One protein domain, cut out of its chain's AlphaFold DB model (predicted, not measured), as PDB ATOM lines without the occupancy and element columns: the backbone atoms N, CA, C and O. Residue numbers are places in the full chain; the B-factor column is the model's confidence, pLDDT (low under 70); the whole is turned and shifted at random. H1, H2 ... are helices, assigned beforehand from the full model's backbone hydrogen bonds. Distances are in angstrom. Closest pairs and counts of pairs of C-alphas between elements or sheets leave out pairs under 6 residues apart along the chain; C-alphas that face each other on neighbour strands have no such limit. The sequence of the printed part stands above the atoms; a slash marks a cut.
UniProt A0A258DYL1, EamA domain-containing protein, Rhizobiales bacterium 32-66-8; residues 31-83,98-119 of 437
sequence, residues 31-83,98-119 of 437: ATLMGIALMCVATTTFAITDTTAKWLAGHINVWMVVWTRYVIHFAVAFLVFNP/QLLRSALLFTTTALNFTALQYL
ATOM      1  N   ALA A  31      25.782  59.571 -24.621       87.88
ATOM      2  CA  ALA A  31      27.071  59.426 -25.305       87.88
ATOM      3  C   ALA A  31      28.130  58.783 -24.392       87.88
ATOM      4  O   ALA A  31      28.866  57.898 -24.830       87.88
ATOM      5  N   THR A  32      28.163  59.162 -23.110       90.31
ATOM      6  CA  THR A  32      29.022  58.510 -22.106       90.31
ATOM      7  C   THR A  32      28.609  57.055 -21.893       90.31
ATOM      8  O   THR A  32      29.463  56.171 -21.892       90.31
ATOM      9  N   LEU A  33      27.303  56.785 -21.770       89.81
ATOM     10  CA  LEU A  33      26.774  55.429 -21.604       89.81
ATOM     11  C   LEU A  33      27.078  54.549 -22.829       89.81
ATOM     12  O   LEU A  33      27.488  53.405 -22.665       89.81
ATOM     13  N   MET A  34      26.952  55.095 -24.043       91.50
ATOM     14  CA  MET A  34      27.326  54.411 -25.284       91.50
ATOM     15  C   MET A  34      28.832  54.118 -25.340       91.50
ATOM     16  O   MET A  34      29.215  53.016 -25.715       91.50
ATOM     17  N   GLY A  35      29.688  55.051 -24.909       91.38
ATOM     18  CA  GLY A  35      31.132  54.818 -24.797       91.38
ATOM     19  C   GLY A  35      31.486  53.698 -23.809       91.38
ATOM     20  O   GLY A  35      32.315  52.843 -24.120       91.38
ATOM     21  N   ILE A  36      30.819  53.654 -22.651       92.81
ATOM     22  CA  ILE A  36      30.975  52.574 -21.663       92.81
ATOM     23  C   ILE A  36      30.484  51.238 -22.243       92.81
ATOM     24  O   ILE A  36      31.198  50.242 -22.160       92.81
ATOM     25  N   ALA A  37      29.312  51.215 -22.882       92.88
ATOM     26  CA  ALA A  37      28.765  50.012 -23.508       92.88
ATOM     27  C   ALA A  37      29.685  49.464 -24.613       92.88
ATOM     28  O   ALA A  37      29.956  48.265 -24.639       92.88
ATOM     29  N   LEU A  38      30.228  50.336 -25.471       91.69
ATOM     30  CA  LEU A  38      31.203  49.966 -26.503       91.69
ATOM     31  C   LEU A  38      32.481  49.365 -25.902       91.69
ATOM     32  O   LEU A  38      32.980  48.375 -26.430       91.69
ATOM     33  N   MET A  39      32.980  49.908 -24.786       92.00
ATOM     34  CA  MET A  39      34.130  49.332 -24.079       92.00
ATOM     35  C   MET A  39      33.813  47.948 -23.505       92.00
ATOM     36  O   MET A  39      34.580  47.017 -23.743       92.00
ATOM     37  N   CYS A  40      32.670  47.778 -22.834       93.75
ATOM     38  CA  CYS A  40      32.244  46.480 -22.301       93.75
ATOM     39  C   CYS A  40      32.077  45.419 -23.403       93.75
ATOM     40  O   CYS A  40      32.527  44.282 -23.239       93.75
ATOM     41  N   VAL A  41      31.472  45.784 -24.541       93.62
ATOM     42  CA  VAL A  41      31.342  44.898 -25.710       93.62
ATOM     43  C   VAL A  41      32.722  44.543 -26.262       93.62
ATOM     44  O   VAL A  41      33.018  43.360 -26.409       93.62
ATOM     45  N   ALA A  42      33.601  45.528 -26.476       88.75
ATOM     46  CA  ALA A  42      34.954  45.293 -26.981       88.75
ATOM     47  C   ALA A  42      35.762  44.343 -26.078       88.75
ATOM     48  O   ALA A  42      36.353  43.384 -26.578       88.75
ATOM     49  N   THR A  43      35.745  44.542 -24.754       87.94
ATOM     50  CA  THR A  43      36.434  43.644 -23.809       87.94
ATOM     51  C   THR A  43      35.822  42.243 -23.775       87.94
ATOM     52  O   THR A  43      36.552  41.265 -23.637       87.94
ATOM     53  N   THR A  44      34.501  42.126 -23.949       90.62
ATOM     54  CA  THR A  44      33.811  40.825 -23.976       90.62
ATOM     55  C   THR A  44      34.162  40.047 -25.244       90.62
ATOM     56  O   THR A  44      34.558  38.886 -25.164       90.62
ATOM     57  N   THR A  45      34.112  40.688 -26.417       87.88
ATOM     58  CA  THR A  45      34.528  40.077 -27.690       87.88
ATOM     59  C   THR A  45      36.007  39.684 -27.679       87.88
ATOM     60  O   THR A  45      36.361  38.624 -28.198       87.88
ATOM     61  N   PHE A  46      36.870  40.483 -27.043       82.88
ATOM     62  CA  PHE A  46      38.285  40.149 -26.866       82.88
ATOM     63  C   PHE A  46      38.464  38.885 -26.003       82.88
ATOM     64  O   PHE A  46      39.109  37.933 -26.438       82.88
ATOM     65  N   ALA A  47      37.793  38.803 -24.849       84.06
ATOM     66  CA  ALA A  47      37.824  37.621 -23.982       84.06
ATOM     67  C   ALA A  47      37.254  36.352 -24.654       84.06
ATOM     68  O   ALA A  47      37.804  35.260 -24.487       84.06
ATOM     69  N   ILE A  48      36.194  36.479 -25.462       87.38
ATOM     70  CA  ILE A  48      35.653  35.373 -26.276       87.38
ATOM     71  C   ILE A  48      36.677  34.925 -27.331       87.38
ATOM     72  O   ILE A  48      36.857  33.727 -27.550       87.38
ATOM     73  N   THR A  49      37.385  35.868 -27.958       83.94
ATOM     74  CA  THR A  49      38.417  35.564 -28.962       83.94
ATOM     75  C   THR A  49      39.569  34.772 -28.346       83.94
ATOM     76  O   THR A  49      39.952  33.737 -28.890       83.94
ATOM     77  N   ASP A  50      40.082  35.203 -27.192       77.25
ATOM     78  CA  ASP A  50      41.229  34.562 -26.540       77.25
ATOM     79  C   ASP A  50      40.873  33.199 -25.919       77.25
ATOM     80  O   ASP A  50      41.657  32.250 -25.998       77.25
ATOM     81  N   THR A  51      39.667  33.048 -25.361       82.44
ATOM     82  CA  THR A  51      39.194  31.744 -24.852       82.44
ATOM     83  C   THR A  51      38.964  30.739 -25.982       82.44
ATOM     84  O   THR A  51      39.427  29.601 -25.883       82.44
ATOM     85  N   THR A  52      38.344  31.161 -27.090       82.94
ATOM     86  CA  THR A  52      38.172  30.323 -28.293       82.94
ATOM     87  C   THR A  52      39.524  29.940 -28.898       82.94
ATOM     88  O   THR A  52      39.744  28.774 -29.226       82.94
ATOM     89  N   ALA A  53      40.458  30.892 -28.989       77.00
ATOM     90  CA  ALA A  53      41.816  30.657 -29.474       77.00
ATOM     91  C   ALA A  53      42.548  29.587 -28.648       77.00
ATOM     92  O   ALA A  53      43.125  28.664 -29.225       77.00
ATOM     93  N   LYS A  54      42.477  29.665 -27.311       77.81
ATOM     94  CA  LYS A  54      43.098  28.675 -26.420       77.81
ATOM     95  C   LYS A  54      42.466  27.285 -26.551       77.81
ATOM     96  O   LYS A  54      43.186  26.292 -26.548       77.81
ATOM     97  N   TRP A  55      41.140  27.203 -26.677       82.81
ATOM     98  CA  TRP A  55      40.437  25.926 -26.847       82.81
ATOM     99  C   TRP A  55      40.777  25.254 -28.188       82.81
ATOM    100  O   TRP A  55      41.022  24.046 -28.247       82.81
ATOM    101  N   LEU A  56      40.865  26.045 -29.261       80.31
ATOM    102  CA  LEU A  56      41.159  25.547 -30.604       80.31
ATOM    103  C   LEU A  56      42.635  25.151 -30.784       80.31
ATOM    104  O   LEU A  56      42.922  24.170 -31.469       80.31
ATOM    105  N   ALA A  57      43.563  25.850 -30.120       74.94
ATOM    106  CA  ALA A  57      44.999  25.546 -30.144       74.94
ATOM    107  C   ALA A  57      45.369  24.176 -29.532       74.94
ATOM    108  O   ALA A  57      46.466  23.682 -29.782       74.94
ATOM    109  N   GLY A  58      44.471  23.554 -28.757       77.75
ATOM    110  CA  GLY A  58      44.638  22.180 -28.266       77.75
ATOM    111  C   GLY A  58      44.251  21.088 -29.274       77.75
ATOM    112  O   GLY A  58      44.607  19.933 -29.071       77.75
ATOM    113  N   HIS A  59      43.534  21.440 -30.348       81.12
ATOM    114  CA  HIS A  59      42.944  20.484 -31.299       81.12
ATOM    115  C   HIS A  59      43.414  20.688 -32.749       81.12
ATOM    116  O   HIS A  59      43.363  19.756 -33.548       81.12
ATOM    117  N   ILE A  60      43.849  21.900 -33.109       83.81
ATOM    118  CA  ILE A  60      44.228  22.284 -34.476       83.81
ATOM    119  C   ILE A  60      45.618  22.929 -34.465       83.81
ATOM    120  O   ILE A  60      45.977  23.657 -33.540       83.81
ATOM    121  N   ASN A  61      46.394  22.701 -35.529       83.69
ATOM    122  CA  ASN A  61      47.683  23.355 -35.738       83.69
ATOM    123  C   ASN A  61      47.541  24.893 -35.687       83.69
ATOM    124  O   ASN A  61      46.760  25.488 -36.436       83.69
ATOM    125  N   VAL A  62      48.332  25.536 -34.822       78.81
ATOM    126  CA  VAL A  62      48.272  26.976 -34.520       78.81
ATOM    127  C   VAL A  62      48.335  27.858 -35.766       78.81
ATOM    128  O   VAL A  62      47.610  28.849 -35.839       78.81
ATOM    129  N   TRP A  63      49.121  27.492 -36.782       81.56
ATOM    130  CA  TRP A  63      49.224  28.279 -38.016       81.56
ATOM    131  C   TRP A  63      47.881  28.421 -38.747       81.56
ATOM    132  O   TRP A  63      47.572  29.490 -39.273       81.56
ATOM    133  N   MET A  64      47.040  27.383 -38.708       84.88
ATOM    134  CA  MET A  64      45.700  27.397 -39.302       84.88
ATOM    135  C   MET A  64      44.723  28.262 -38.492       84.88
ATOM    136  O   MET A  64      43.890  28.965 -39.069       84.88
ATOM    137  N   VAL A  65      44.865  28.281 -37.160       83.31
ATOM    138  CA  VAL A  65      44.090  29.156 -36.260       83.31
ATOM    139  C   VAL A  65      44.443  30.629 -36.500       83.31
ATOM    140  O   VAL A  65      43.549  31.461 -36.668       83.31
ATOM    141  N   VAL A  66      45.739  30.948 -36.586       83.06
ATOM    142  CA  VAL A  66      46.240  32.303 -36.878       83.06
ATOM    143  C   VAL A  66      45.759  32.777 -38.252       83.06
ATOM    144  O   VAL A  66      45.219  33.880 -38.359       83.06
ATOM    145  N   TRP A  67      45.889  31.945 -39.289       86.31
ATOM    146  CA  TRP A  67      45.411  32.263 -40.639       86.31
ATOM    147  C   TRP A  67      43.905  32.559 -40.650       86.31
ATOM    148  O   TRP A  67      43.487  33.619 -41.118       86.31
ATOM    149  N   THR A  68      43.099  31.685 -40.040       85.88
ATOM    150  CA  THR A  68      41.639  31.849 -39.955       85.88
ATOM    151  C   THR A  68      41.257  33.137 -39.218       85.88
ATOM    152  O   THR A  68      40.389  33.877 -39.685       85.88
ATOM    153  N   ARG A  69      41.947  33.477 -38.114       84.50
ATOM    154  CA  ARG A  69      41.745  34.745 -37.384       84.50
ATOM    155  C   ARG A  69      41.937  35.951 -38.305       84.50
ATOM    156  O   ARG A  69      41.081  36.838 -38.306       84.50
ATOM    157  N   TYR A  70      43.015  35.985 -39.091       85.00
ATOM    158  CA  TYR A  70      43.287  37.093 -40.013       85.00
ATOM    159  C   TYR A  70      42.308  37.160 -41.181       85.00
ATOM    160  O   TYR A  70      41.854  38.257 -41.503       85.00
ATOM    161  N   VAL A  71      41.930  36.022 -41.766       87.94
ATOM    162  CA  VAL A  71      40.924  35.972 -42.839       87.94
ATOM    163  C   VAL A  71      39.574  36.492 -42.345       87.94
ATOM    164  O   VAL A  71      38.973  37.321 -43.022       87.94
ATOM    165  N   ILE A  72      39.127  36.104 -41.144       87.62
ATOM    166  CA  ILE A  72      37.878  36.617 -40.556       87.62
ATOM    167  C   ILE A  72      37.977  38.120 -40.269       87.62
ATOM    168  O   ILE A  72      37.067  38.863 -40.626       87.62
ATOM    169  N   HIS A  73      39.076  38.606 -39.677       85.31
ATOM    170  CA  HIS A  73      39.247  40.044 -39.424       85.31
ATOM    171  C   HIS A  73      39.269  40.854 -40.726       85.31
ATOM    172  O   HIS A  73      38.650  41.916 -40.794       85.31
ATOM    173  N   PHE A  74      39.939  40.347 -41.764       85.69
ATOM    174  CA  PHE A  74      39.947  40.959 -43.088       85.69
ATOM    175  C   PHE A  74      38.552  40.942 -43.720       85.69
ATOM    176  O   PHE A  74      38.104  41.982 -44.184       85.69
ATOM    177  N   ALA A  75      37.838  39.814 -43.684       87.12
ATOM    178  CA  ALA A  75      36.495  39.685 -44.243       87.12
ATOM    179  C   ALA A  75      35.470  40.580 -43.527       87.12
ATOM    180  O   ALA A  75      34.668  41.225 -44.195       87.12
ATOM    181  N   VAL A  76      35.523  40.684 -42.194       85.69
ATOM    182  CA  VAL A  76      34.652  41.581 -41.414       85.69
ATOM    183  C   VAL A  76      34.994  43.045 -41.686       85.69
ATOM    184  O   VAL A  76      34.093  43.832 -41.965       85.69
ATOM    185  N   ALA A  77      36.277  43.424 -41.670       83.25
ATOM    186  CA  ALA A  77      36.684  44.786 -42.009       83.25
ATOM    187  C   ALA A  77      36.279  45.144 -43.448       83.25
ATOM    188  O   ALA A  77      35.708  46.206 -43.685       83.25
ATOM    189  N   PHE A  78      36.503  44.240 -44.401       82.31
ATOM    190  CA  PHE A  78      36.086  44.402 -45.787       82.31
ATOM    191  C   PHE A  78      34.563  44.535 -45.894       82.31
ATOM    192  O   PHE A  78      34.095  45.491 -46.497       82.31
ATOM    193  N   LEU A  79      33.770  43.678 -45.249       83.25
ATOM    194  CA  LEU A  79      32.306  43.766 -45.283       83.25
ATOM    195  C   LEU A  79      31.764  45.065 -44.660       83.25
ATOM    196  O   LEU A  79      30.761  45.590 -45.136       83.25
ATOM    197  N   VAL A  80      32.427  45.611 -43.636       81.38
ATOM    198  CA  VAL A  80      32.041  46.885 -43.002       81.38
ATOM    199  C   VAL A  80      32.449  48.100 -43.851       81.38
ATOM    200  O   VAL A  80      31.670  49.045 -43.974       81.38
ATOM    201  N   PHE A  81      33.643  48.094 -44.455       74.00
ATOM    202  CA  PHE A  81      34.180  49.253 -45.186       74.00
ATOM    203  C   PHE A  81      33.882  49.264 -46.697       74.00
ATOM    204  O   PHE A  81      33.814  50.342 -47.286       74.00
ATOM    205  N   ASN A  82      33.714  48.105 -47.339       64.38
ATOM    206  CA  ASN A  82      33.612  47.980 -48.799       64.38
ATOM    207  C   ASN A  82      32.250  48.398 -49.404       64.38
ATOM    208  O   ASN A  82      32.274  48.931 -50.511       64.38
ATOM    209  N   PRO A  83      31.079  48.208 -48.751       59.00
ATOM    210  CA  PRO A  83      29.797  48.523 -49.388       59.00
ATOM    211  C   PRO A  83      29.096  49.801 -48.894       59.00
ATOM    212  O   PRO A  83      28.168  50.239 -49.569       59.00
ATOM    213  N   GLN A  98      51.812  51.691 -42.736       81.81
ATOM    214  CA  GLN A  98      50.702  50.752 -42.600       81.81
ATOM    215  C   GLN A  98      51.174  49.297 -42.704       81.81
ATOM    216  O   GLN A  98      50.744  48.471 -41.905       81.81
ATOM    217  N   LEU A  99      52.116  49.000 -43.608       84.75
ATOM    218  CA  LEU A  99      52.800  47.706 -43.675       84.75
ATOM    219  C   LEU A  99      53.569  47.415 -42.384       84.75
ATOM    220  O   LEU A  99      53.407  46.334 -41.827       84.75
ATOM    221  N   LEU A 100      54.327  48.387 -41.862       85.44
ATOM    222  CA  LEU A 100      55.031  48.247 -40.585       85.44
ATOM    223  C   LEU A 100      54.050  47.951 -39.438       85.44
ATOM    224  O   LEU A 100      54.247  46.994 -38.695       85.44
ATOM    225  N   ARG A 101      52.948  48.708 -39.333       86.19
ATOM    226  CA  ARG A 101      51.893  48.459 -38.336       86.19
ATOM    227  C   ARG A 101      51.311  47.045 -38.459       86.19
ATOM    228  O   ARG A 101      51.191  46.361 -37.446       86.19
ATOM    229  N   SER A 102      50.968  46.604 -39.668       83.75
ATOM    230  CA  SER A 102      50.437  45.257 -39.910       83.75
ATOM    231  C   SER A 102      51.452  44.163 -39.571       83.75
ATOM    232  O   SER A 102      51.076  43.173 -38.949       83.75
ATOM    233  N   ALA A 103      52.730  44.357 -39.905       86.75
ATOM    234  CA  ALA A 103      53.807  43.431 -39.569       86.75
ATOM    235  C   ALA A 103      54.002  43.315 -38.050       86.75
ATOM    236  O   ALA A 103      54.016  42.203 -37.534       86.75
ATOM    237  N   LEU A 104      54.039  44.433 -37.307       85.81
ATOM    238  CA  LEU A 104      54.103  44.390 -35.839       85.81
ATOM    239  C   LEU A 104      52.887  43.673 -35.231       85.81
ATOM    240  O   LEU A 104      53.058  42.865 -34.318       85.81
ATOM    241  N   LEU A 105      51.670  43.930 -35.725       83.88
ATOM    242  CA  LEU A 105      50.458  43.246 -35.248       83.88
ATOM    243  C   LEU A 105      50.488  41.737 -35.548       83.88
ATOM    244  O   LEU A 105      50.078  40.943 -34.697       83.88
ATOM    245  N   PHE A 106      50.986  41.348 -36.724       82.88
ATOM    246  CA  PHE A 106      51.184  39.952 -37.112       82.88
ATOM    247  C   PHE A 106      52.199  39.255 -36.205       82.88
ATOM    248  O   PHE A 106      51.867  38.254 -35.570       82.88
ATOM    249  N   THR A 107      53.396  39.826 -36.058       85.44
ATOM    250  CA  THR A 107      54.455  39.291 -35.192       85.44
ATOM    251  C   THR A 107      54.003  39.198 -33.734       85.44
ATOM    252  O   THR A 107      54.215  38.168 -33.102       85.44
ATOM    253  N   THR A 108      53.314  40.219 -33.211       84.44
ATOM    254  CA  THR A 108      52.774  40.214 -31.836       84.44
ATOM    255  C   THR A 108      51.772  39.080 -31.632       84.44
ATOM    256  O   THR A 108      51.802  38.405 -30.607       84.44
ATOM    257  N   THR A 109      50.899  38.845 -32.613       80.56
ATOM    258  CA  THR A 109      49.876  37.796 -32.534       80.56
ATOM    259  C   THR A 109      50.503  36.409 -32.656       80.56
ATOM    260  O   THR A 109      50.181  35.538 -31.855       80.56
ATOM    261  N   ALA A 110      51.440  36.209 -33.588       80.00
ATOM    262  CA  ALA A 110      52.191  34.960 -33.714       80.00
ATOM    263  C   ALA A 110      52.938  34.622 -32.411       80.00
ATOM    264  O   ALA A 110      52.752  33.536 -31.871       80.00
ATOM    265  N   LEU A 111      53.675  35.587 -31.841       81.25
ATOM    266  CA  LEU A 111      54.347  35.444 -30.542       81.25
ATOM    267  C   LEU A 111      53.366  35.142 -29.401       81.25
ATOM    268  O   LEU A 111      53.670  34.318 -28.543       81.25
ATOM    269  N   ASN A 112      52.192  35.780 -29.382       79.06
ATOM    270  CA  ASN A 112      51.166  35.537 -28.368       79.06
ATOM    271  C   ASN A 112      50.613  34.103 -28.442       79.06
ATOM    272  O   ASN A 112      50.542  33.432 -27.415       79.06
ATOM    273  N   PHE A 113      50.303  33.603 -29.641       74.00
ATOM    274  CA  PHE A 113      49.890  32.211 -29.832       74.00
ATOM    275  C   PHE A 113      50.998  31.218 -29.455       74.00
ATOM    276  O   PHE A 113      50.709  30.229 -28.786       74.00
ATOM    277  N   THR A 114      52.259  31.491 -29.811       77.12
ATOM    278  CA  THR A 114      53.404  30.672 -29.378       77.12
ATOM    279  C   THR A 114      53.526  30.660 -27.852       77.12
ATOM    280  O   THR A 114      53.630  29.591 -27.257       77.12
ATOM    281  N   ALA A 115      53.438  31.819 -27.192       76.12
ATOM    282  CA  ALA A 115      53.480  31.907 -25.732       76.12
ATOM    283  C   ALA A 115      52.352  31.095 -25.070       76.12
ATOM    284  O   ALA A 115      52.614  30.363 -24.120       76.12
ATOM    285  N   LEU A 116      51.129  31.143 -25.611       68.25
ATOM    286  CA  LEU A 116      49.981  30.376 -25.108       68.25
ATOM    287  C   LEU A 116      50.139  28.845 -25.218       68.25
ATOM    288  O   LEU A 116      49.415  28.132 -24.524       68.25
ATOM    289  N   GLN A 117      51.053  28.332 -26.053       70.88
ATOM    290  CA  GLN A 117      51.374  26.897 -26.093       70.88
ATOM    291  C   GLN A 117      52.344  26.466 -24.987       70.88
ATOM    292  O   GLN A 117      52.243  25.342 -24.502       70.88
ATOM    293  N   TYR A 118      53.287  27.332 -24.602       69.38
ATOM    294  CA  TYR A 118      54.373  26.982 -23.677       69.38
ATOM    295  C   TYR A 118      54.153  27.468 -22.240       69.38
ATOM    296  O   TYR A 118      54.707  26.879 -21.313       69.38
ATOM    297  N   LEU A 119      53.372  28.532 -22.029       70.50
ATOM    298  CA  LEU A 119      53.168  29.124 -20.708       70.50
ATOM    299  C   LEU A 119      51.845  28.707 -20.067       70.50
ATOM    300  O   LEU A 119      50.769  28.760 -20.666       70.50
TER     301      LEU A 119
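What this domain is: This is residues 31 to 83 and 98 to 119 of the 437 residues of the protein "EamA domain-containing protein" of Rhizobiales bacterium 32-66-8 (UniProt A0A258DYL1). Three long helices gather where H1 ends, H2 begins and H3 ends, and splay apart like three legs; residues 31 to 48, 71 to 83 and 98 to 105 stand free. The 75 printed residues, all helix by class, hold H1, H2, H3 in order and no named strand. The whole is loose, radius of gyration of the C-alphas 14.7 A, spanning 42 by 26 by 22 A.

How they stand to each other: H1, residues 31 to 56, is close to but not clearly touching H2, residues 62 to 81; closest C-alphas Ala 53 and Val 65, 7.3 A; shallow tilt of 29 degrees, opposite ways. H2, with residues 62 to 66 alone, touches residues 109 to 113 of H3, residues 98 to 118; closest C-alphas Val 62 and Phe 113, 7.2 A; steep tilt of 38 degrees, opposite ways. Every O i to N i+4 pair is within hydrogen-bond range in H1 and H2, 16 of 17 in H3.

Where its parts are: H1 runs 37.1 A from C-alpha 31 (27.071, 59.426, -25.305); H2 28.4 A; H3 30.6 A to C-alpha 118 (54.373, 26.982, -23.677).

The domain as a whole: Residues 84 to 97 are cut out, a 22.1 A gap between C-alphas 83 and 98. The H1 to H2 link is tight. Residues 82, 83, 116 and 118 have pLDDT under 70.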